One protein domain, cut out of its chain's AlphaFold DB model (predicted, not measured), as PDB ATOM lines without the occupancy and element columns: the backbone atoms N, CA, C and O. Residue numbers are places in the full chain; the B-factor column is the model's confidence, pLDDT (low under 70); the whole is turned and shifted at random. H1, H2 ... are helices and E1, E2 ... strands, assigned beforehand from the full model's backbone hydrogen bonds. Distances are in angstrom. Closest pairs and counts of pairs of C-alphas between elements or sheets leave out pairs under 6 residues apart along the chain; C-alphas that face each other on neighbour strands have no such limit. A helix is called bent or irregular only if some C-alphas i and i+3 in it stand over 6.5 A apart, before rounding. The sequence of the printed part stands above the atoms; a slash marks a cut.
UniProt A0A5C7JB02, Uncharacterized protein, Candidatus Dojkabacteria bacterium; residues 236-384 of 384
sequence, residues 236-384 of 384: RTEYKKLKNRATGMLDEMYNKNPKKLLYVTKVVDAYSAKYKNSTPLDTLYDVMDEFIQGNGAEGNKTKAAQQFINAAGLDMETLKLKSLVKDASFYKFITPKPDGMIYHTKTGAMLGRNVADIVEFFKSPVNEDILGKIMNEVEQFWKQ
ATOM      1  N   ARG A 236     -31.306  24.345  -6.277       80.88
ATOM      2  CA  ARG A 236     -32.555  24.632  -5.551       80.88
ATOM      3  C   ARG A 236     -32.836  23.608  -4.449       80.88
ATOM      4  O   ARG A 236     -33.354  23.965  -3.388       80.88
ATOM      5  N   THR A 237     -32.565  22.334  -4.701       85.00
ATOM      6  CA  THR A 237     -32.829  21.242  -3.755       85.00
ATOM      7  C   THR A 237     -31.814  21.228  -2.618       85.00
ATOM      8  O   THR A 237     -32.199  20.973  -1.479       85.00
ATOM      9  N   GLU A 238     -30.550  21.536  -2.885       85.06
ATOM     10  CA  GLU A 238     -29.501  21.676  -1.877       85.06
ATOM     11  C   GLU A 238     -29.825  22.790  -0.891       85.06
ATOM     12  O   GLU A 238     -29.855  22.540   0.316       85.06
ATOM     13  N   TYR A 239     -30.207  23.970  -1.390       84.88
ATOM     14  CA  TYR A 239     -30.674  25.053  -0.529       84.88
ATOM     15  C   TYR A 239     -31.892  24.630   0.308       84.88
ATOM     16  O   TYR A 239     -31.914  24.840   1.520       84.88
ATOM     17  N   LYS A 240     -32.888  23.962  -0.297       88.69
ATOM     18  CA  LYS A 240     -34.059  23.449   0.438       88.69
ATOM     19  C   LYS A 240     -33.671  22.446   1.525       88.69
ATOM     20  O   LYS A 240     -34.201  22.521   2.627       88.69
ATOM     21  N   LYS A 241     -32.750  21.519   1.245       91.06
ATOM     22  CA  LYS A 241     -32.245  20.550   2.233       91.06
ATOM     23  C   LYS A 241     -31.544  21.257   3.390       91.06
ATOM     24  O   LYS A 241     -31.768  20.892   4.542       91.06
ATOM     25  N   LEU A 242     -30.726  22.264   3.089       91.62
ATOM     26  CA  LEU A 242     -29.997  23.048   4.081       91.62
ATOM     27  C   LEU A 242     -30.967  23.860   4.954       91.62
ATOM     28  O   LEU A 242     -30.907  23.758   6.179       91.62
ATOM     29  N   LYS A 243     -31.937  24.552   4.342       91.56
ATOM     30  CA  LYS A 243     -33.019  25.247   5.056       91.56
ATOM     31  C   LYS A 243     -33.805  24.290   5.954       91.56
ATOM     32  O   LYS A 243     -33.941  24.553   7.139       91.56
ATOM     33  N   ASN A 244     -34.270  23.160   5.422       92.62
ATOM     34  CA  ASN A 244     -35.057  22.194   6.193       92.62
ATOM     35  C   ASN A 244     -34.268  21.619   7.376       92.62
ATOM     36  O   ASN A 244     -34.830  21.414   8.448       92.62
ATOM     37  N   ARG A 245     -32.959  21.388   7.206       93.50
ATOM     38  CA  ARG A 245     -32.072  20.985   8.303       93.50
ATOM     39  C   ARG A 245     -31.987  22.073   9.376       93.50
ATOM     40  O   ARG A 245     -32.128  21.755  10.551       93.50
ATOM     41  N   ALA A 246     -31.783  23.329   8.979       93.81
ATOM     42  CA  ALA A 246     -31.730  24.461   9.901       93.81
ATOM     43  C   ALA A 246     -33.053  24.623  10.672       93.81
ATOM     44  O   ALA A 246     -33.041  24.663  11.898       93.81
ATOM     45  N   THR A 247     -34.194  24.608   9.981       93.50
ATOM     46  CA  THR A 247     -35.522  24.682  10.611       93.50
ATOM     47  C   THR A 247     -35.776  23.501  11.555       93.50
ATOM     48  O   THR A 247     -36.289  23.699  12.649       93.50
ATOM     49  N   GLY A 248     -35.353  22.284  11.195       93.50
ATOM     50  CA  GLY A 248     -35.456  21.124  12.088       93.50
ATOM     51  C   GLY A 248     -34.637  21.279  13.376       93.50
ATOM     52  O   GLY A 248     -35.118  20.950  14.457       93.50
ATOM     53  N   MET A 249     -33.421  21.831  13.286       92.38
ATOM     54  CA  MET A 249     -32.606  22.141  14.470       92.38
ATOM     55  C   MET A 249     -33.220  23.264  15.318       92.38
ATOM     56  O   MET A 249     -33.109  23.231  16.544       92.38
ATOM     57  N   LEU A 250     -33.856  24.253  14.685       93.12
ATOM     58  CA  LEU A 250     -34.550  25.343  15.371       93.12
ATOM     59  C   LEU A 250     -35.730  24.818  16.204       93.12
ATOM     60  O   LEU A 250     -35.802  25.112  17.398       93.12
ATOM     61  N   ASP A 251     -36.590  23.992  15.606       93.38
ATOM     62  CA  ASP A 251     -37.728  23.364  16.290       93.38
ATOM     63  C   ASP A 251     -37.274  22.449  17.442       93.38
ATOM     64  O   ASP A 251     -37.810  22.499  18.553       93.38
ATOM     65  N   GLU A 252     -36.206  21.670  17.241       92.56
ATOM     66  CA  GLU A 252     -35.648  20.849  18.316       92.56
ATOM     67  C   GLU A 252     -35.147  21.696  19.501       92.56
ATOM     68  O   GLU A 252     -35.382  21.343  20.663       92.56
ATOM     69  N   MET A 253     -34.472  22.819  19.236       90.00
ATOM     70  CA  MET A 253     -33.977  23.712  20.288       90.00
ATOM     71  C   MET A 253     -35.105  24.436  21.021       90.00
ATOM     72  O   MET A 253     -35.018  24.578  22.241       90.00
ATOM     73  N   TYR A 254     -36.153  24.847  20.307       91.88
ATOM     74  CA  TYR A 254     -37.341  25.462  20.896       91.88
ATOM     75  C   TYR A 254     -37.999  24.521  21.916       91.88
ATOM     76  O   TYR A 254     -38.229  24.906  23.061       91.88
ATOM     77  N   ASN A 255     -38.192  23.252  21.552       90.44
ATOM     78  CA  ASN A 255     -38.883  22.291  22.410       90.44
ATOM     79  C   ASN A 255     -38.013  21.738  23.553       90.44
ATOM     80  O   ASN A 255     -38.499  21.550  24.668       90.44
ATOM     81  N   LYS A 256     -36.730  21.437  23.295       90.38
ATOM     82  CA  LYS A 256     -35.874  20.718  24.262       90.38
ATOM     83  C   LYS A 256     -34.928  21.619  25.053       90.38
ATOM     84  O   LYS A 256     -34.603  21.291  26.190       90.38
ATOM     85  N   ASN A 257     -34.431  22.709  24.462       88.56
ATOM     86  CA  ASN A 257     -33.301  23.474  25.003       88.56
ATOM     87  C   ASN A 257     -33.470  24.999  24.820       88.56
ATOM     88  O   ASN A 257     -32.671  25.626  24.114       88.56
ATOM     89  N   PRO A 258     -34.425  25.641  25.520       87.62
ATOM     90  CA  PRO A 258     -34.734  27.063  25.331       87.62
ATOM     91  C   PRO A 258     -33.545  27.993  25.634       87.62
ATOM     92  O   PRO A 258     -33.342  29.000  24.960       87.62
ATOM     93  N   LYS A 259     -32.682  27.628  26.595       89.69
ATOM     94  CA  LYS A 259     -31.442  28.376  26.881       89.69
ATOM     95  C   LYS A 259     -30.440  28.325  25.727       89.69
ATOM     96  O   LYS A 259     -29.753  29.310  25.475       89.69
ATOM     97  N   LYS A 260     -30.356  27.186  25.029       90.12
ATOM     98  CA  LYS A 260     -29.473  27.041  23.866       90.12
ATOM     99  C   LYS A 260     -29.945  27.953  22.741       90.12
ATOM    100  O   LYS A 260     -29.113  28.632  22.150       90.12
ATOM    101  N   LEU A 261     -31.261  28.009  22.512       91.06
ATOM    102  CA  LEU A 261     -31.849  28.899  21.515       91.06
ATOM    103  C   LEU A 261     -31.453  30.358  21.779       91.06
ATOM    104  O   LEU A 261     -30.897  30.992  20.891       91.06
ATOM    105  N   LEU A 262     -31.599  30.843  23.017       91.25
ATOM    106  CA  LEU A 262     -31.182  32.201  23.388       91.25
ATOM    107  C   LEU A 262     -29.701  32.479  23.067       91.25
ATOM    108  O   LEU A 262     -29.381  33.525  22.497       91.25
ATOM    109  N   TYR A 263     -28.788  31.567  23.413       91.56
ATOM    110  CA  TYR A 263     -27.363  31.771  23.132       91.56
ATOM    111  C   TYR A 263     -27.041  31.725  21.639       91.56
ATOM    112  O   TYR A 263     -26.246  32.539  21.174       91.56
ATOM    113  N   VAL A 264     -27.675  30.828  20.877       92.12
ATOM    114  CA  VAL A 264     -27.535  30.788  19.413       92.12
ATOM    115  C   VAL A 264     -28.014  32.106  18.804       92.12
ATOM    116  O   VAL A 264     -27.265  32.717  18.041       92.12
ATOM    117  N   THR A 265     -29.184  32.607  19.213       91.50
ATOM    118  CA  THR A 265     -29.706  33.904  18.762       91.50
ATOM    119  C   THR A 265     -28.726  35.034  19.058       91.50
ATOM    120  O   THR A 265     -28.429  35.828  18.171       91.50
ATOM    121  N   LYS A 266     -28.146  35.085  20.265       91.12
ATOM    122  CA  LYS A 266     -27.136  36.099  20.612       91.12
ATOM    123  C   LYS A 266     -25.874  36.001  19.754       91.12
ATOM    124  O   LYS A 266     -25.326  37.025  19.350       91.12
ATOM    125  N   VAL A 267     -25.389  34.795  19.463       90.56
ATOM    126  CA  VAL A 267     -24.187  34.613  18.631       90.56
ATOM    127  C   VAL A 267     -24.439  35.080  17.197       90.56
ATOM    128  O   VAL A 267     -23.598  35.783  16.633       90.56
ATOM    129  N   VAL A 268     -25.601  34.743  16.645       90.00
ATOM    130  CA  VAL A 268     -25.915  34.890  15.221       90.00
ATOM    131  C   VAL A 268     -26.502  36.265  14.870       90.00
ATOM    132  O   VAL A 268     -26.051  36.885  13.911       90.00
ATOM    133  N   ASP A 269     -27.450  36.792  15.652       88.75
ATOM    134  CA  ASP A 269     -28.105  38.077  15.356       88.75
ATOM    135  C   ASP A 269     -27.179  39.273  15.616       88.75
ATOM    136  O   ASP A 269     -26.428  39.283  16.591       88.75
ATOM    137  N   ALA A 270     -27.248  40.325  14.799       83.44
ATOM    138  CA  ALA A 270     -26.411  41.516  14.971       83.44
ATOM    139  C   ALA A 270     -26.685  42.238  16.303       83.44
ATOM    140  O   ALA A 270     -25.755  42.718  16.952       83.44
ATOM    141  N   TYR A 271     -27.944  42.264  16.750       83.00
ATOM    142  CA  TYR A 271     -28.389  43.023  17.921       83.00
ATOM    143  C   TYR A 271     -28.542  42.137  19.165       83.00
ATOM    144  O   TYR A 271     -29.576  42.136  19.834       83.00
ATOM    145  N   SER A 272     -27.482  41.401  19.511       82.62
ATOM    146  CA  SER A 272     -27.477  40.411  20.601       82.62
ATOM    147  C   SER A 272     -27.877  40.969  21.976       82.62
ATOM    148  O   SER A 272     -28.498  40.260  22.774       82.62
ATOM    149  N   ALA A 273     -27.576  42.244  22.242       81.38
ATOM    150  CA  ALA A 273     -27.868  42.919  23.506       81.38
ATOM    151  C   ALA A 273     -29.374  43.099  23.781       81.38
ATOM    152  O   ALA A 273     -29.759  43.278  24.935       81.38
ATOM    153  N   LYS A 274     -30.237  43.015  22.753       85.94
ATOM    154  CA  LYS A 274     -31.697  43.147  22.919       85.94
ATOM    155  C   LYS A 274     -32.330  41.944  23.618       85.94
ATOM    156  O   LYS A 274     -33.401  42.063  24.208       85.94
ATOM    157  N   TYR A 275     -31.675  40.787  23.542       87.88
ATOM    158  CA  TYR A 275     -32.193  39.541  24.088       87.88
ATOM    159  C   TYR A 275     -31.779  39.367  25.542       87.88
ATOM    160  O   TYR A 275     -30.600  39.469  25.890       87.88
ATOM    161  N   LYS A 276     -32.753  39.055  26.384       86.12
ATOM    162  CA  LYS A 276     -32.619  38.902  27.830       86.12
ATOM    163  C   LYS A 276     -33.111  37.522  28.241       86.12
ATOM    164  O   LYS A 276     -33.773  36.832  27.469       86.12
ATOM    165  N   ASN A 277     -32.844  37.130  29.483       85.06
ATOM    166  CA  ASN A 277     -33.358  35.863  30.012       85.06
ATOM    167  C   ASN A 277     -34.897  35.839  30.101       85.06
ATOM    168  O   ASN A 277     -35.483  34.764  30.156       85.06
ATOM    169  N   SER A 278     -35.538  37.012  30.124       85.50
ATOM    170  CA  SER A 278     -36.995  37.186  30.116       85.50
ATOM    171  C   SER A 278     -37.607  37.256  28.714       85.50
ATOM    172  O   SER A 278     -38.828  37.337  28.599       85.50
ATOM    173  N   THR A 279     -36.797  37.255  27.647       88.00
ATOM    174  CA  THR A 279     -37.321  37.334  26.280       88.00
ATOM    175  C   THR A 279     -38.179  36.099  25.975       88.00
ATOM    176  O   THR A 279     -37.700  34.980  26.173       88.00
ATOM    177  N   PRO A 280     -39.421  36.276  25.480       90.56
ATOM    178  CA  PRO A 280     -40.275  35.160  25.093       90.56
ATOM    179  C   PRO A 280     -39.608  34.271  24.045       90.56
ATOM    180  O   PRO A 280     -38.988  34.762  23.097       90.56
ATOM    181  N   LEU A 281     -39.764  32.958  24.202       90.44
ATOM    182  CA  LEU A 281     -39.146  31.982  23.309       90.44
ATOM    183  C   LEU A 281     -39.659  32.114  21.867       90.44
ATOM    184  O   LEU A 281     -38.878  31.968  20.932       90.44
ATOM    185  N   ASP A 282     -40.933  32.472  21.701       90.44
ATOM    186  CA  ASP A 282     -41.562  32.697  20.394       90.44
ATOM    187  C   ASP A 282     -40.878  33.823  19.615       90.44
ATOM    188  O   ASP A 282     -40.625  33.696  18.423       90.44
ATOM    189  N   THR A 283     -40.484  34.900  20.301       91.25
ATOM    190  CA  THR A 283     -39.736  36.002  19.682       91.25
ATOM    191  C   THR A 283     -38.348  35.555  19.224       91.25
ATOM    192  O   THR A 283     -37.858  36.007  18.194       91.25
ATOM    193  N   LEU A 284     -37.688  34.670  19.981       91.25
ATOM    194  CA  LEU A 284     -36.389  34.121  19.581       91.25
ATOM    195  C   LEU A 284     -36.528  33.184  18.380       91.25
ATOM    196  O   LEU A 284     -35.669  33.197  17.501       91.25
ATOM    197  N   TYR A 285     -37.604  32.397  18.343       93.31
ATOM    198  CA  TYR A 285     -37.915  31.518  17.223       93.31
ATOM    199  C   TYR A 285     -38.127  32.317  15.937       93.31
ATOM    200  O   TYR A 285     -37.470  32.034  14.940       93.31
ATOM    201  N   ASP A 286     -38.972  33.348  15.989       92.06
ATOM    202  CA  ASP A 286     -39.312  34.194  14.841       92.06
ATOM    203  C   ASP A 286     -38.069  34.865  14.240       92.06
ATOM    204  O   ASP A 286     -37.776  34.711  13.057       92.06
ATOM    205  N   VAL A 287     -37.226  35.478  15.081       92.12
ATOM    206  CA  VAL A 287     -35.986  36.114  14.602       92.12
ATOM    207  C   VAL A 287     -35.003  35.095  14.010       92.12
ATOM    208  O   VAL A 287     -34.283  35.397  13.056       92.12
ATOM    209  N   MET A 288     -34.928  33.881  14.560       92.00
ATOM    210  CA  MET A 288     -34.062  32.845  13.991       92.00
ATOM    211  C   MET A 288     -34.608  32.287  12.680       92.00
ATOM    212  O   MET A 288     -33.813  31.993  11.787       92.00
ATOM    213  N   ASP A 289     -35.926  32.182  12.528       93.12
ATOM    214  CA  ASP A 289     -36.533  31.805  11.256       93.12
ATOM    215  C   ASP A 289     -36.279  32.882  10.187       93.12
ATOM    216  O   ASP A 289     -35.781  32.562   9.105       93.12
ATOM    217  N   GLU A 290     -36.477  34.164  10.511       92.56
ATOM    218  CA  GLU A 290     -36.122  35.286   9.631       92.56
ATOM    219  C   GLU A 290     -34.639  35.263   9.234       92.56
ATOM    220  O   GLU A 290     -34.297  35.448   8.061       92.56
ATOM    221  N   PHE A 291     -33.747  34.973  10.188       92.50
ATOM    222  CA  PHE A 291     -32.320  34.841   9.917       92.50
ATOM    223  C   PHE A 291     -32.028  33.692   8.940       92.50
ATOM    224  O   PHE A 291     -31.337  33.904   7.948       92.50
ATOM    225  N   ILE A 292     -32.588  32.496   9.156       92.38
ATOM    226  CA  ILE A 292     -32.420  31.341   8.251       92.38
ATOM    227  C   ILE A 292     -32.945  31.660   6.839       92.38
ATOM    228  O   ILE A 292     -32.421  31.152   5.842       92.38
ATOM    229  N   GLN A 293     -33.963  32.517   6.729       90.00
ATOM    230  CA  GLN A 293     -34.505  32.980   5.452       90.00
ATOM    231  C   GLN A 293     -33.652  34.055   4.752       90.00
ATOM    232  O   GLN A 293     -33.920  34.354   3.585       90.00
ATOM    233  N   GLY A 294     -32.609  34.573   5.411       88.19
ATOM    234  CA  GLY A 294     -31.725  35.621   4.897       88.19
ATOM    235  C   GLY A 294     -32.243  37.046   5.115       88.19
ATOM    236  O   GLY A 294     -31.774  37.965   4.456       88.19
ATOM    237  N   ASN A 295     -33.214  37.238   6.015       86.38
ATOM    238  CA  ASN A 295     -33.786  38.552   6.340       86.38
ATOM    239  C   ASN A 295     -33.147  39.187   7.594       86.38
ATOM    240  O   ASN A 295     -33.667  40.162   8.128       86.38
ATOM    241  N   GLY A 296     -32.041  38.621   8.088       82.81
ATOM    242  CA  GLY A 296     -31.346  39.080   9.291       82.81
ATOM    243  C   GLY A 296     -30.029  39.800   8.992       82.81
ATOM    244  O   GLY A 296     -29.900  40.544   8.025       82.81
ATOM    245  N   ALA A 297     -29.021  39.553   9.833       82.25
ATOM    246  CA  ALA A 297     -27.683  40.124   9.669       82.25
ATOM    247  C   ALA A 297     -26.922  39.592   8.434       82.25
ATOM    248  O   ALA A 297     -26.026  40.265   7.931       82.25
ATOM    249  N   GLU A 298     -27.267  38.395   7.953       85.69
ATOM    250  CA  GLU A 298     -26.701  37.780   6.750       85.69
ATOM    251  C   GLU A 298     -27.773  37.734   5.655       85.69
ATOM    252  O   GLU A 298     -28.780  37.040   5.795       85.69
ATOM    253  N   GLY A 299     -27.552  38.478   4.567       84.62
ATOM    254  CA  GLY A 299     -28.500  38.583   3.452       84.62
ATOM    255  C   GLY A 299     -28.462  37.385   2.499       84.62
ATOM    256  O   GLY A 299     -29.426  37.114   1.780       84.62
ATOM    257  N   ASN A 300     -27.358  36.631   2.477       88.00
ATOM    258  CA  ASN A 300     -27.273  35.434   1.654       88.00
ATOM    259  C   ASN A 300     -27.921  34.248   2.375       88.00
ATOM    260  O   ASN A 300     -27.379  33.713   3.340       88.00
ATOM    261  N   LYS A 301     -29.053  33.782   1.843       89.75
ATOM    262  CA  LYS A 301     -29.861  32.702   2.430       89.75
ATOM    263  C   LYS A 301     -29.069  31.422   2.718       89.75
ATOM    264  O   LYS A 301     -29.293  30.775   3.738       89.75
ATOM    265  N   THR A 302     -28.147  31.046   1.832       88.44
ATOM    266  CA  THR A 302     -27.325  29.838   1.994       88.44
ATOM    267  C   THR A 302     -26.308  30.025   3.114       88.44
ATOM    268  O   THR A 302     -26.170  29.157   3.977       88.44
ATOM    269  N   LYS A 303     -25.632  31.182   3.146       89.88
ATOM    270  CA  LYS A 303     -24.675  31.507   4.212       89.88
ATOM    271  C   LYS A 303     -25.367  31.637   5.563       89.88
ATOM    272  O   LYS A 303     -24.856  31.088   6.533       89.88
ATOM    273  N   ALA A 304     -26.529  32.284   5.624       91.44
ATOM    274  CA  ALA A 304     -27.281  32.472   6.859       91.44
ATOM    275  C   ALA A 304     -27.691  31.123   7.462       91.44
ATOM    276  O   ALA A 304     -27.357  30.806   8.602       91.44
ATOM    277  N   ALA A 305     -28.316  30.259   6.664       92.19
ATOM    278  CA  ALA A 305     -28.713  28.939   7.130       92.19
ATOM    279  C   ALA A 305     -27.497  28.071   7.540       92.19
ATOM    280  O   ALA A 305     -27.567  27.355   8.541       92.19
ATOM    281  N   GLN A 306     -26.350  28.187   6.856       92.88
ATOM    282  CA  GLN A 306     -25.119  27.492   7.259       92.88
ATOM    283  C   GLN A 306     -24.523  28.053   8.559       92.88
ATOM    284  O   GLN A 306     -24.100  27.283   9.422       92.88
ATOM    285  N   GLN A 307     -24.504  29.377   8.732       92.44
ATOM    286  CA  GLN A 307     -24.063  30.031   9.969       92.44
ATOM    287  C   GLN A 307     -24.929  29.602  11.156       92.44
ATOM    288  O   GLN A 307     -24.390  29.282  12.217       92.44
ATOM    289  N   PHE A 308     -26.249  29.518  10.961       94.31
ATOM    290  CA  PHE A 308     -27.168  29.010  11.972       94.31
ATOM    291  C   PHE A 308     -26.862  27.552  12.335       94.31
ATOM    292  O   PHE A 308     -26.703  27.249  13.514       94.31
ATOM    293  N   ILE A 309     -26.715  26.658  11.349       93.94
ATOM    294  CA  ILE A 309     -26.381  25.243  11.591       93.94
ATOM    295  C   ILE A 309     -25.062  25.121  12.363       93.94
ATOM    296  O   ILE A 309     -24.982  24.371  13.335       93.94
ATOM    297  N   ASN A 310     -24.044  25.889  11.968       93.25
ATOM    298  CA  ASN A 310     -22.745  25.890  12.633       93.25
ATOM    299  C   ASN A 310     -22.867  26.350  14.091       93.25
ATOM    300  O   ASN A 310     -22.300  25.714  14.973       93.25
ATOM    301  N   ALA A 311     -23.621  27.421  14.361       92.00
ATOM    302  CA  ALA A 311     -23.855  27.907  15.718       92.00
ATOM    303  C   ALA A 311     -24.677  26.910  16.552       92.00
ATOM    304  O   ALA A 311     -24.316  26.605  17.685       92.00
ATOM    305  N   ALA A 312     -25.743  26.348  15.985       92.25
ATOM    306  CA  ALA A 312     -26.588  25.359  16.643       92.25
ATOM    307  C   ALA A 312     -25.840  24.045  16.945       92.25
ATOM    308  O   ALA A 312     -26.167  23.357  17.915       92.25
ATOM    309  N   GLY A 313     -24.812  23.711  16.158       91.44
ATOM    310  CA  GLY A 313     -23.926  22.567  16.381       91.44
ATOM    311  C   GLY A 313     -22.909  22.745  17.514       91.44
ATOM    312  O   GLY A 313     -22.327  21.755  17.952       91.44
ATOM    313  N   LEU A 314     -22.702  23.965  18.021       90.69
ATOM    314  CA  LEU A 314     -21.765  24.217  19.119       90.69
ATOM    315  C   LEU A 314     -22.288  23.681  20.460       90.69
ATOM    316  O   LEU A 314     -23.499  23.576  20.711       90.69
ATOM    317  N   ASP A 315     -21.345  23.366  21.345       91.38
ATOM    318  CA  ASP A 315     -21.619  23.022  22.733       91.38
ATOM    319  C   ASP A 315     -22.117  24.245  23.527       91.38
ATOM    320  O   ASP A 315     -21.873  25.405  23.178       91.38
ATOM    321  N   MET A 316     -22.855  23.981  24.609       89.38
ATOM    322  CA  MET A 316     -23.496  25.021  25.421       89.38
ATOM    323  C   MET A 316     -22.480  25.988  26.043       89.38
ATOM    324  O   MET A 316     -22.752  27.184  26.146       89.38
ATOM    325  N   GLU A 317     -21.320  25.483  26.457       89.06
ATOM    326  CA  GLU A 317     -20.268  26.278  27.087       89.06
ATOM    327  C   GLU A 317     -19.665  27.264  26.084       89.06
ATOM    328  O   GLU A 317     -19.662  28.472  26.322       89.06
ATOM    329  N   THR A 318     -19.265  26.783  24.906       90.00
ATOM    330  CA  THR A 318     -18.756  27.623  23.819       90.00
ATOM    331  C   THR A 318     -19.796  28.648  23.361       90.00
ATOM    332  O   THR A 318     -19.443  29.799  23.106       90.00
ATOM    333  N   LEU A 319     -21.081  28.279  23.284       90.69
ATOM    334  CA  LEU A 319     -22.162  29.219  22.956       90.69
ATOM    335  C   LEU A 319     -22.310  30.324  24.004       90.69
ATOM    336  O   LEU A 319     -22.444  31.505  23.662       90.69
ATOM    337  N   LYS A 320     -22.248  29.959  25.286       90.56
ATOM    338  CA  LYS A 320     -22.314  30.918  26.387       90.56
ATOM    339  C   LYS A 320     -21.113  31.866  26.375       90.56
ATOM    340  O   LYS A 320     -21.298  33.072  26.479       90.56
ATOM    341  N   LEU A 321     -19.899  31.354  26.183       91.19
ATOM    342  CA  LEU A 321     -18.693  32.181  26.097       91.19
ATOM    343  C   LEU A 321     -18.722  33.116  24.880       91.19
ATOM    344  O   LEU A 321     -18.440  34.303  25.015       91.19
ATOM    345  N   LYS A 322     -19.129  32.635  23.699       90.75
ATOM    346  CA  LYS A 322     -19.242  33.485  22.500       90.75
ATOM    347  C   LYS A 322     -20.285  34.592  22.662       90.75
ATOM    348  O   LYS A 322     -20.028  35.730  22.273       90.75
ATOM    349  N   SER A 323     -21.442  34.277  23.246       89.62
ATOM    350  CA  SER A 323     -22.472  35.284  23.540       89.62
ATOM    351  C   SER A 323     -22.006  36.289  24.598       89.62
ATOM    352  O   SER A 323     -22.245  37.485  24.437       89.62
ATOM    353  N   LEU A 324     -21.258  35.837  25.612       90.69
ATOM    354  CA  LEU A 324     -20.631  36.699  26.614       90.69
ATOM    355  C   LEU A 324     -19.637  37.680  25.979       90.69
ATOM    356  O   LEU A 324     -19.716  38.871  26.254       90.69
ATOM    357  N   VAL A 325     -18.728  37.208  25.118       89.56
ATOM    358  CA  VAL A 325     -17.722  38.061  24.454       89.56
ATOM    359  C   VAL A 325     -18.386  39.152  23.618       89.56
ATOM    360  O   VAL A 325     -17.978  40.313  23.669       89.56
ATOM    361  N   LYS A 326     -19.434  38.801  22.869       89.38
ATOM    362  CA  LYS A 326     -20.153  39.747  22.013       89.38
ATOM    363  C   LYS A 326     -20.849  40.841  22.824       89.38
ATOM    364  O   LYS A 326     -20.662  42.023  22.539       89.38
ATOM    365  N   ASP A 327     -21.571  40.462  23.874       88.50
ATOM    366  CA  ASP A 327     -22.259  41.423  24.740       88.50
ATOM    367  C   ASP A 327     -21.266  42.235  25.596       88.50
ATOM    368  O   ASP A 327     -21.450  43.436  25.777       88.50
ATOM    369  N   ALA A 328     -20.164  41.634  26.056       89.06
ATOM    370  CA  ALA A 328     -19.095  42.346  26.759       89.06
ATOM    371  C   ALA A 328     -18.432  43.414  25.876       89.06
ATOM    372  O   ALA A 328     -18.061  44.479  26.373       89.06
ATOM    373  N   SER A 329     -18.297  43.147  24.574       89.25
ATOM    374  CA  SER A 329     -17.812  44.127  23.598       89.25
ATOM    375  C   SER A 329     -18.822  45.265  23.417       89.25
ATOM    376  O   SER A 329     -18.454  46.437  23.475       89.25
ATOM    377  N   PHE A 330     -20.115  44.934  23.302       88.00
ATOM    378  CA  PHE A 330     -21.196  45.916  23.172       88.00
ATOM    379  C   PHE A 330     -21.286  46.865  24.380       88.00
ATOM    380  O   PHE A 330     -21.360  48.083  24.209       88.00
ATOM    381  N   TYR A 331     -21.209  46.330  25.603       88.81
ATOM    382  CA  TYR A 331     -21.224  47.115  26.845       88.81
ATOM    383  C   TYR A 331     -19.868  47.739  27.211       88.81
ATOM    384  O   TYR A 331     -19.763  48.417  28.232       88.81
ATOM    385  N   LYS A 332     -18.834  47.558  26.376       88.50
ATOM    386  CA  LYS A 332     -17.474  48.086  26.581       88.50
ATOM    387  C   LYS A 332     -16.785  47.570  27.858       88.50
ATOM    388  O   LYS A 332     -15.954  48.263  28.444       88.50
ATOM    389  N   PHE A 333     -17.084  46.343  28.285       88.12
ATOM    390  CA  PHE A 333     -16.294  45.636  29.310       88.12
ATOM    391  C   PHE A 333     -14.995  45.077  28.741       88.12
ATOM    392  O   PHE A 333     -13.991  44.966  29.446       88.12
ATOM    393  N   ILE A 334     -14.995  44.773  27.446       89.56
ATOM    394  CA  ILE A 334     -13.787  44.482  26.683       89.56
ATOM    395  C   ILE A 334     -13.628  45.525  25.585       89.56
ATOM    396  O   ILE A 334     -14.611  46.013  25.028       89.56
ATOM    397  N   THR A 335     -12.397  45.936  25.303       88.88
ATOM    398  CA  THR A 335     -12.134  46.984  24.309       88.88
ATOM    399  C   THR A 335     -10.857  46.670  23.537       88.88
ATOM    400  O   THR A 335      -9.851  46.306  24.159       88.88
ATOM    401  N   PRO A 336     -10.871  46.793  22.196       88.69
ATOM    402  CA  PRO A 336      -9.658  46.692  21.397       88.69
ATOM    403  C   PRO A 336      -8.761  47.909  21.644       88.69
ATOM    404  O   PRO A 336      -9.236  49.046  21.695       88.69
ATOM    405  N   LYS A 337      -7.458  47.678  21.796       88.31
ATOM    406  CA  LYS A 337      -6.444  48.735  21.885       88.31
ATOM    407  C   LYS A 337      -5.661  48.863  20.564       88.31
ATOM    408  O   LYS A 337      -5.748  47.978  19.713       88.31
ATOM    409  N   PRO A 338      -4.899  49.962  20.365       86.75
ATOM    410  CA  PRO A 338      -4.137  50.200  19.130       86.75
ATOM    411  C   PRO A 338      -3.065  49.149  18.804       86.75
ATOM    412  O   PRO A 338      -2.565  49.113  17.688       86.75
ATOM    413  N   ASP A 339      -2.707  48.298  19.764       86.06
ATOM    414  CA  ASP A 339      -1.784  47.169  19.603       86.06
ATOM    415  C   ASP A 339      -2.424  45.941  18.928       86.06
ATOM    416  O   ASP A 339      -1.765  44.916  18.751       86.06
ATOM    417  N   GLY A 340      -3.706  46.025  18.555       84.12
ATOM    418  CA  GLY A 340      -4.442  44.937  17.911       84.12
ATOM    419  C   GLY A 340      -4.890  43.837  18.876       84.12
ATOM    420  O   GLY A 340      -5.334  42.781  18.423       84.12
ATOM    421  N   MET A 341      -4.785  44.065  20.189       88.56
ATOM    422  CA  MET A 341      -5.231  43.135  21.226       88.56
ATOM    423  C   MET A 341      -6.495  43.653  21.921       88.56
ATOM    424  O   MET A 341      -6.721  44.859  22.062       88.56
ATOM    425  N   ILE A 342      -7.329  42.726  22.385       89.62
ATOM    426  CA  ILE A 342      -8.543  43.006  23.149       89.62
ATOM    427  C   ILE A 342      -8.234  42.845  24.636       89.62
ATOM    428  O   ILE A 342      -7.674  41.833  25.066       89.62
ATOM    429  N   TYR A 343      -8.621  43.847  25.423       89.56
ATOM    430  CA  TYR A 343      -8.367  43.901  26.859       89.56
ATOM    431  C   TYR A 343      -9.655  44.001  27.658       89.56
ATOM    432  O   TYR A 343     -10.612  44.636  27.219       89.56
ATOM    433  N   HIS A 344      -9.638  43.460  28.872       88.56
ATOM    434  CA  HIS A 344     -10.660  43.749  29.871       88.56
ATOM    435  C   HIS A 344     -10.445  45.145  30.477       88.56
ATOM    436  O   HIS A 344      -9.343  45.464  30.932       88.56
ATOM    437  N   THR A 345     -11.484  45.982  30.510       86.06
ATOM    438  CA  THR A 345     -11.351  47.404  30.872       86.06
ATOM    439  C   THR A 345     -11.006  47.637  32.338       86.06
ATOM    440  O   THR A 345     -10.220  48.537  32.630       86.06
ATOM    441  N   LYS A 346     -11.521  46.819  33.267       83.81
ATOM    442  CA  LYS A 346     -11.271  47.015  34.708       83.81
ATOM    443  C   LYS A 346      -9.940  46.450  35.192       83.81
ATOM    444  O   LYS A 346      -9.294  47.059  36.034       83.81
ATOM    445  N   THR A 347      -9.545  45.270  34.710       84.31
ATOM    446  CA  THR A 347      -8.302  44.611  35.165       84.31
ATOM    447  C   THR A 347      -7.108  44.912  34.269       84.31
ATOM    448  O   THR A 347      -5.982  44.630  34.660       84.31
ATOM    449  N   GLY A 348      -7.331  45.442  33.063       82.94
ATOM    450  CA  GLY A 348      -6.275  45.650  32.076       82.94
ATOM    451  C   GLY A 348      -5.674  44.355  31.520       82.94
ATOM    452  O   GLY A 348      -4.647  44.419  30.852       82.94
ATOM    453  N   ALA A 349      -6.286  43.195  31.782       85.81
ATOM    454  CA  ALA A 349      -5.795  41.900  31.318       85.81
ATOM    455  C   ALA A 349      -5.974  41.742  29.799       85.81
ATOM    456  O   ALA A 349      -7.014  42.123  29.255       85.81
ATOM    457  N   MET A 350      -4.963  41.178  29.134       87.69
ATOM    458  CA  MET A 350      -4.984  40.849  27.706       87.69
ATOM    459  C   MET A 350      -5.781  39.559  27.491       87.69
ATOM    460  O   MET A 350      -5.477  38.551  28.123       87.69
ATOM    461  N   LEU A 351      -6.790  39.596  26.618       86.12
ATOM    462  CA  LEU A 351      -7.702  38.470  26.378       86.12
ATOM    463  C   LEU A 351      -7.411  37.733  25.063       86.12
ATOM    464  O   LEU A 351      -7.601  36.525  24.996       86.12
ATOM    465  N   GLY A 352      -6.973  38.439  24.014       87.69
ATOM    466  CA  GLY A 352      -6.681  37.838  22.704       87.69
ATOM    467  C   GLY A 352      -6.826  38.819  21.539       87.69
ATOM    468  O   GLY A 352      -7.088  40.002  21.754       87.69
ATOM    469  N   ARG A 353      -6.659  38.335  20.299       85.69
ATOM    470  CA  ARG A 353      -6.792  39.153  19.074       85.69
ATOM    471  C   ARG A 353      -8.175  39.042  18.450       85.69
ATOM    472  O   ARG A 353      -8.691  40.010  17.901       85.69
ATOM    473  N   ASN A 354      -8.767  37.853  18.516       86.75
ATOM    474  CA  ASN A 354     -10.062  37.551  17.920       86.75
ATOM    475  C   ASN A 354     -11.021  36.911  18.949       86.75
ATOM    476  O   ASN A 354     -10.640  36.586  20.071       86.75
ATOM    477  N   VAL A 355     -12.288  36.723  18.566       84.25
ATOM    478  CA  VAL A 355     -13.319  36.137  19.446       84.25
ATOM    479  C   VAL A 355     -12.996  34.692  19.849       84.25
ATOM    480  O   VAL A 355     -13.337  34.290  20.957       84.25
ATOM    481  N   ALA A 356     -12.354  33.907  18.981       86.62
ATOM    482  CA  ALA A 356     -11.977  32.526  19.282       86.62
ATOM    483  C   ALA A 356     -10.855  32.462  20.332       86.62
ATOM    484  O   ALA A 356     -11.005  31.729  21.305       86.62
ATOM    485  N   ASP A 357      -9.822  33.298  20.206       86.12
ATOM    486  CA  ASP A 357      -8.722  33.402  21.170       86.12
ATOM    487  C   ASP A 357      -9.251  33.767  22.564       86.12
ATOM    488  O   ASP A 357      -8.829  33.197  23.564       86.12
ATOM    489  N   ILE A 358     -10.221  34.687  22.640       86.06
ATOM    490  CA  ILE A 358     -10.838  35.085  23.914       86.06
ATOM    491  C   ILE A 358     -11.632  33.919  24.523       86.06
ATOM    492  O   ILE A 358     -11.626  33.724  25.738       86.06
ATOM    493  N   VAL A 359     -12.316  33.126  23.695       87.06
ATOM    494  CA  VAL A 359     -13.026  31.928  24.165       87.06
ATOM    495  C   VAL A 359     -12.035  30.889  24.696       87.06
ATOM    496  O   VAL A 359     -12.291  30.314  25.749       87.06
ATOM    497  N   GLU A 360     -10.902  30.666  24.028       87.12
ATOM    498  CA  GLU A 360      -9.837  29.779  24.523       87.12
ATOM    499  C   GLU A 360      -9.202  30.299  25.819       87.12
ATOM    500  O   GLU A 360      -8.991  29.534  26.766       87.12
ATOM    501  N   PHE A 361      -8.979  31.612  25.906       86.62
ATOM    502  CA  PHE A 361      -8.505  32.273  27.117       86.62
ATOM    503  C   PHE A 361      -9.449  32.015  28.296       86.62
ATOM    504  O   PHE A 361      -8.982  31.685  29.385       86.62
ATOM    505  N   PHE A 362     -10.766  32.098  28.081       85.62
ATOM    506  CA  PHE A 362     -11.772  31.825  29.110       85.62
ATOM    507  C   PHE A 362     -11.955  30.342  29.446       85.62
ATOM    508  O   PHE A 362     -12.348  30.038  30.567       85.62
ATOM    509  N   LYS A 363     -11.646  29.420  28.529       85.88
ATOM    510  CA  LYS A 363     -11.649  27.972  28.813       85.88
ATOM    511  C   LYS A 363     -10.485  27.529  29.702       85.88
ATOM    512  O   LYS A 363     -10.504  26.426  30.240       85.88
ATOM    513  N   SER A 364      -9.458  28.363  29.844       87.06
ATOM    514  CA  SER A 364      -8.291  28.046  30.665       87.06
ATOM    515  C   SER A 364      -8.605  28.234  32.159       87.06
ATOM    516  O   SER A 364      -8.955  29.349  32.551       87.06
ATOM    517  N   PRO A 365      -8.398  27.219  33.024       84.19
ATOM    518  CA  PRO A 365      -8.710  27.305  34.461       84.19
ATOM    519  C   PRO A 365      -7.976  28.435  35.194       84.19
ATOM    520  O   PRO A 365      -8.453  28.971  36.186       84.19
ATOM    521  N   VAL A 366      -6.811  28.836  34.685       83.25
ATOM    522  CA  VAL A 366      -5.989  29.917  35.253       83.25
ATOM    523  C   VAL A 366      -6.683  31.285  35.159       83.25
ATOM    524  O   VAL A 366      -6.394  32.181  35.946       83.25
ATOM    525  N   ASN A 367      -7.615  31.451  34.217       85.44
ATOM    526  CA  ASN A 367      -8.270  32.727  33.923       85.44
ATOM    527  C   ASN A 367      -9.711  32.802  34.455       85.44
ATOM    528  O   ASN A 367     -10.441  33.746  34.129       85.44
ATOM    529  N   GLU A 368     -10.121  31.835  35.279       83.62
ATOM    530  CA  GLU A 368     -11.486  31.714  35.800       83.62
ATOM    531  C   GLU A 368     -11.911  32.955  36.606       83.62
ATOM    532  O   GLU A 368     -13.042  33.426  36.480       83.62
ATOM    533  N   ASP A 369     -10.978  33.588  37.324       85.62
ATOM    534  CA  ASP A 369     -11.221  34.831  38.066       85.62
ATOM    535  C   ASP A 369     -11.639  36.005  37.164       85.62
ATOM    536  O   ASP A 369     -12.467  36.843  37.542       85.62
ATOM    537  N   ILE A 370     -11.048  36.109  35.970       85.00
ATOM    538  CA  ILE A 370     -11.364  37.171  35.005       85.00
ATOM    539  C   ILE A 370     -12.702  36.862  34.334       85.00
ATOM    540  O   ILE A 370     -13.544  37.757  34.213       85.00
ATOM    541  N   LEU A 371     -12.917  35.598  33.958       86.12
ATOM    542  CA  LEU A 371     -14.184  35.129  33.405       86.12
ATOM    543  C   LEU A 371     -15.343  35.406  34.371       86.12
ATOM    544  O   LEU A 371     -16.340  35.996  33.964       86.12
ATOM    545  N   GLY A 372     -15.196  35.060  35.653       86.88
ATOM    546  CA  GLY A 372     -16.222  35.273  36.674       86.88
ATOM    547  C   GLY A 372     -16.601  36.747  36.844       86.88
ATOM    548  O   GLY A 372     -17.781  37.074  36.976       86.88
ATOM    549  N   LYS A 373     -15.629  37.667  36.766       86.12
ATOM    550  CA  LYS A 373     -15.887  39.118  36.824       86.12
ATOM    551  C   LYS A 373     -16.692  39.607  35.621       86.12
ATOM    552  O   LYS A 373     -17.724  40.245  35.811       86.12
ATOM    553  N   ILE A 374     -16.264  39.264  34.404       86.38
ATOM    554  CA  ILE A 374     -16.962  39.660  33.168       86.38
ATOM    555  C   ILE A 374     -18.364  39.050  33.127       86.38
ATOM    556  O   ILE A 374     -19.334  39.723  32.785       86.38
ATOM    557  N   MET A 375     -18.487  37.785  33.521       87.75
ATOM    558  CA  MET A 375     -19.756  37.074  33.563       87.75
ATOM    559  C   MET A 375     -20.737  37.718  34.543       87.75
ATOM    560  O   MET A 375     -21.886  37.941  34.176       87.75
ATOM    561  N   ASN A 376     -20.291  38.094  35.744       88.56
ATOM    562  CA  ASN A 376     -21.135  38.800  36.708       88.56
ATOM    563  C   ASN A 376     -21.612  40.161  36.182       88.56
ATOM    564  O   ASN A 376     -22.760  40.533  36.420       88.56
ATOM    565  N   GLU A 377     -20.758  40.893  35.464       87.19
ATOM    566  CA  GLU A 377     -21.105  42.196  34.888       87.19
ATOM    567  C   GLU A 377     -22.119  42.063  33.754       87.19
ATOM    568  O   GLU A 377     -23.139  42.746  33.766       87.19
ATOM    569  N   VAL A 378     -21.896  41.143  32.814       86.31
ATOM    570  CA  VAL A 378     -22.810  40.936  31.682       86.31
ATOM    571  C   VAL A 378     -24.132  40.301  32.132       86.31
ATOM    572  O   VAL A 378     -25.195  40.704  31.660       86.31
ATOM    573  N   GLU A 379     -24.111  39.358  33.081       85.25
ATOM    574  CA  GLU A 379     -25.335  38.710  33.567       85.25
ATOM    575  C   GLU A 379     -26.300  39.679  34.258       85.25
ATOM    576  O   GLU A 379     -27.506  39.421  34.255       85.25
ATOM    577  N   GLN A 380     -25.820  40.789  34.831       85.75
ATOM    578  CA  GLN A 380     -26.706  41.829  35.366       85.75
ATOM    579  C   GLN A 380     -27.612  42.401  34.270       85.75
ATOM    580  O   GLN A 380     -28.817  42.529  34.482       85.75
ATOM    581  N   PHE A 381     -27.067  42.642  33.075       83.19
ATOM    582  CA  PHE A 381     -27.831  43.131  31.921       83.19
ATOM    583  C   PHE A 381     -28.722  42.059  31.291       83.19
ATOM    584  O   PHE A 381     -29.697  42.390  30.628       83.19
ATOM    585  N   TRP A 382     -28.410  40.775  31.487       84.06
ATOM    586  CA  TRP A 382     -29.270  39.678  31.022       84.06
ATOM    587  C   TRP A 382     -30.463  39.417  31.951       84.06
ATOM    588  O   TRP A 382     -31.429  38.775  31.527       84.06
ATOM    589  N   LYS A 383     -30.376  39.848  33.217       80.56
ATOM    590  CA  LYS A 383     -31.416  39.688  34.250       80.56
ATOM    591  C   LYS A 383     -32.354  40.898  34.351       80.56
ATOM    592  O   LYS A 383     -33.515  40.699  34.696       80.56
ATOM    593  N   GLN A 384     -31.857  42.110  34.082       62.25
ATOM    594  CA  GLN A 384     -32.677  43.314  33.863       62.25
ATOM    595  C   GLN A 384     -33.468  43.195  32.568       62.25
ATOM    596  O   GLN A 384     -34.536  43.829  32.434       62.25
TER     597      GLN A 384
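AT A GLANCE: This is residues 236 to 384 of the 384 residues of an uncharacterized protein of Candidatus Dojkabacteria bacterium (UniProt A0A5C7JB02). Two lobes sit end to end along the longest axis, with helix H5 between them. One lobe is a cluster of four helices, H1 to H4, with H1 along its far side; the other is a small three-stranded sheet, E1 to E3, with H6 and the kinked H7 packed near it and H5. The printed part has 149 residues, with named elements in the order H1 H2 H3 H4 H5 E1 E2 E3 H6 H7, and its class is mostly helix. The sheet runs E1 E2 E3, antiparallel. The whole is compact, with a radius of gyration of the C-alphas of 16.2 A, yet elongated, spanning 50 by 32 by 25 A.

IN THESE COORDINATES: Find C-alpha 236 at (-32.555, 24.632, -5.551); from there H1 runs 30.3 A through residues 236 to 256. Next come H2, residues 258 to 268, H3, residues 281 to 292, and H4, residues 301 to 312. H5, residues 316 to 330, starts at (-23.496, 25.021, 25.421) and runs 21.1 A. Look then for E1 at residues 334 to 336, E2 at 342 to 344 and E3 at 350 to 352. H6 holds residues 355 to 363. H7, residues 365 to 383, spans 25.9 A and ends at (-31.416, 39.688, 34.250); it is irregular, C-alphas 366 and 369 being 7.7 A apart, and has a kink of 39 degrees near residue 372.

HOW THE PARTS SIT: Begin at H2, the hub, which touches H1, H3, H4 and H5. H1, H2 and H3 form a bundle, helices side by side. H1 and H2 are a helical hairpin, closest at C-alphas 253 and 261, 5.7 A. H1 and H3 touch at a shallow tilt of 16 degrees, opposite ways, closest at C-alphas 243 and 292, 6.9 A. H4 touches H1, closest at C-alphas 246 and 309, 5.7 A. H2 and H5 touch at a steep tilt of 48 degrees, closest at C-alphas 267 and 323, 5.2 A. H5 touches H6, closest at C-alphas 321 and 359, 6.0 A. Residues 324 to 328 of H5 touch H7, closest at C-alphas 328 and 378, 6.3 A. H6 and H7 touch only at the corner. E1, E2 and E3 make a meander, each strand the antiparallel neighbour of the one before: N 335 and O 343 are 2.9 A apart, N 342 and O 352 2.8 A. H5 and H6 on one face of this sheet give two layers, helices over a sheet; H7 only grazes it, with residues 367 to 374. In H1 to H6 every O i to N i+4 pair is within hydrogen-bond range; in H7, 12 of 15 are.

THE WHOLE: The farthest C-alphas, those of Thr 237 and Thr 347, are 51.6 A apart. The printed part has no cut and ends at the chain's last residue, 384. The link from H2 to H3, 12 residues, is long. Mean pLDDT of the printed part is 88.3; residue 384 alone is under 70.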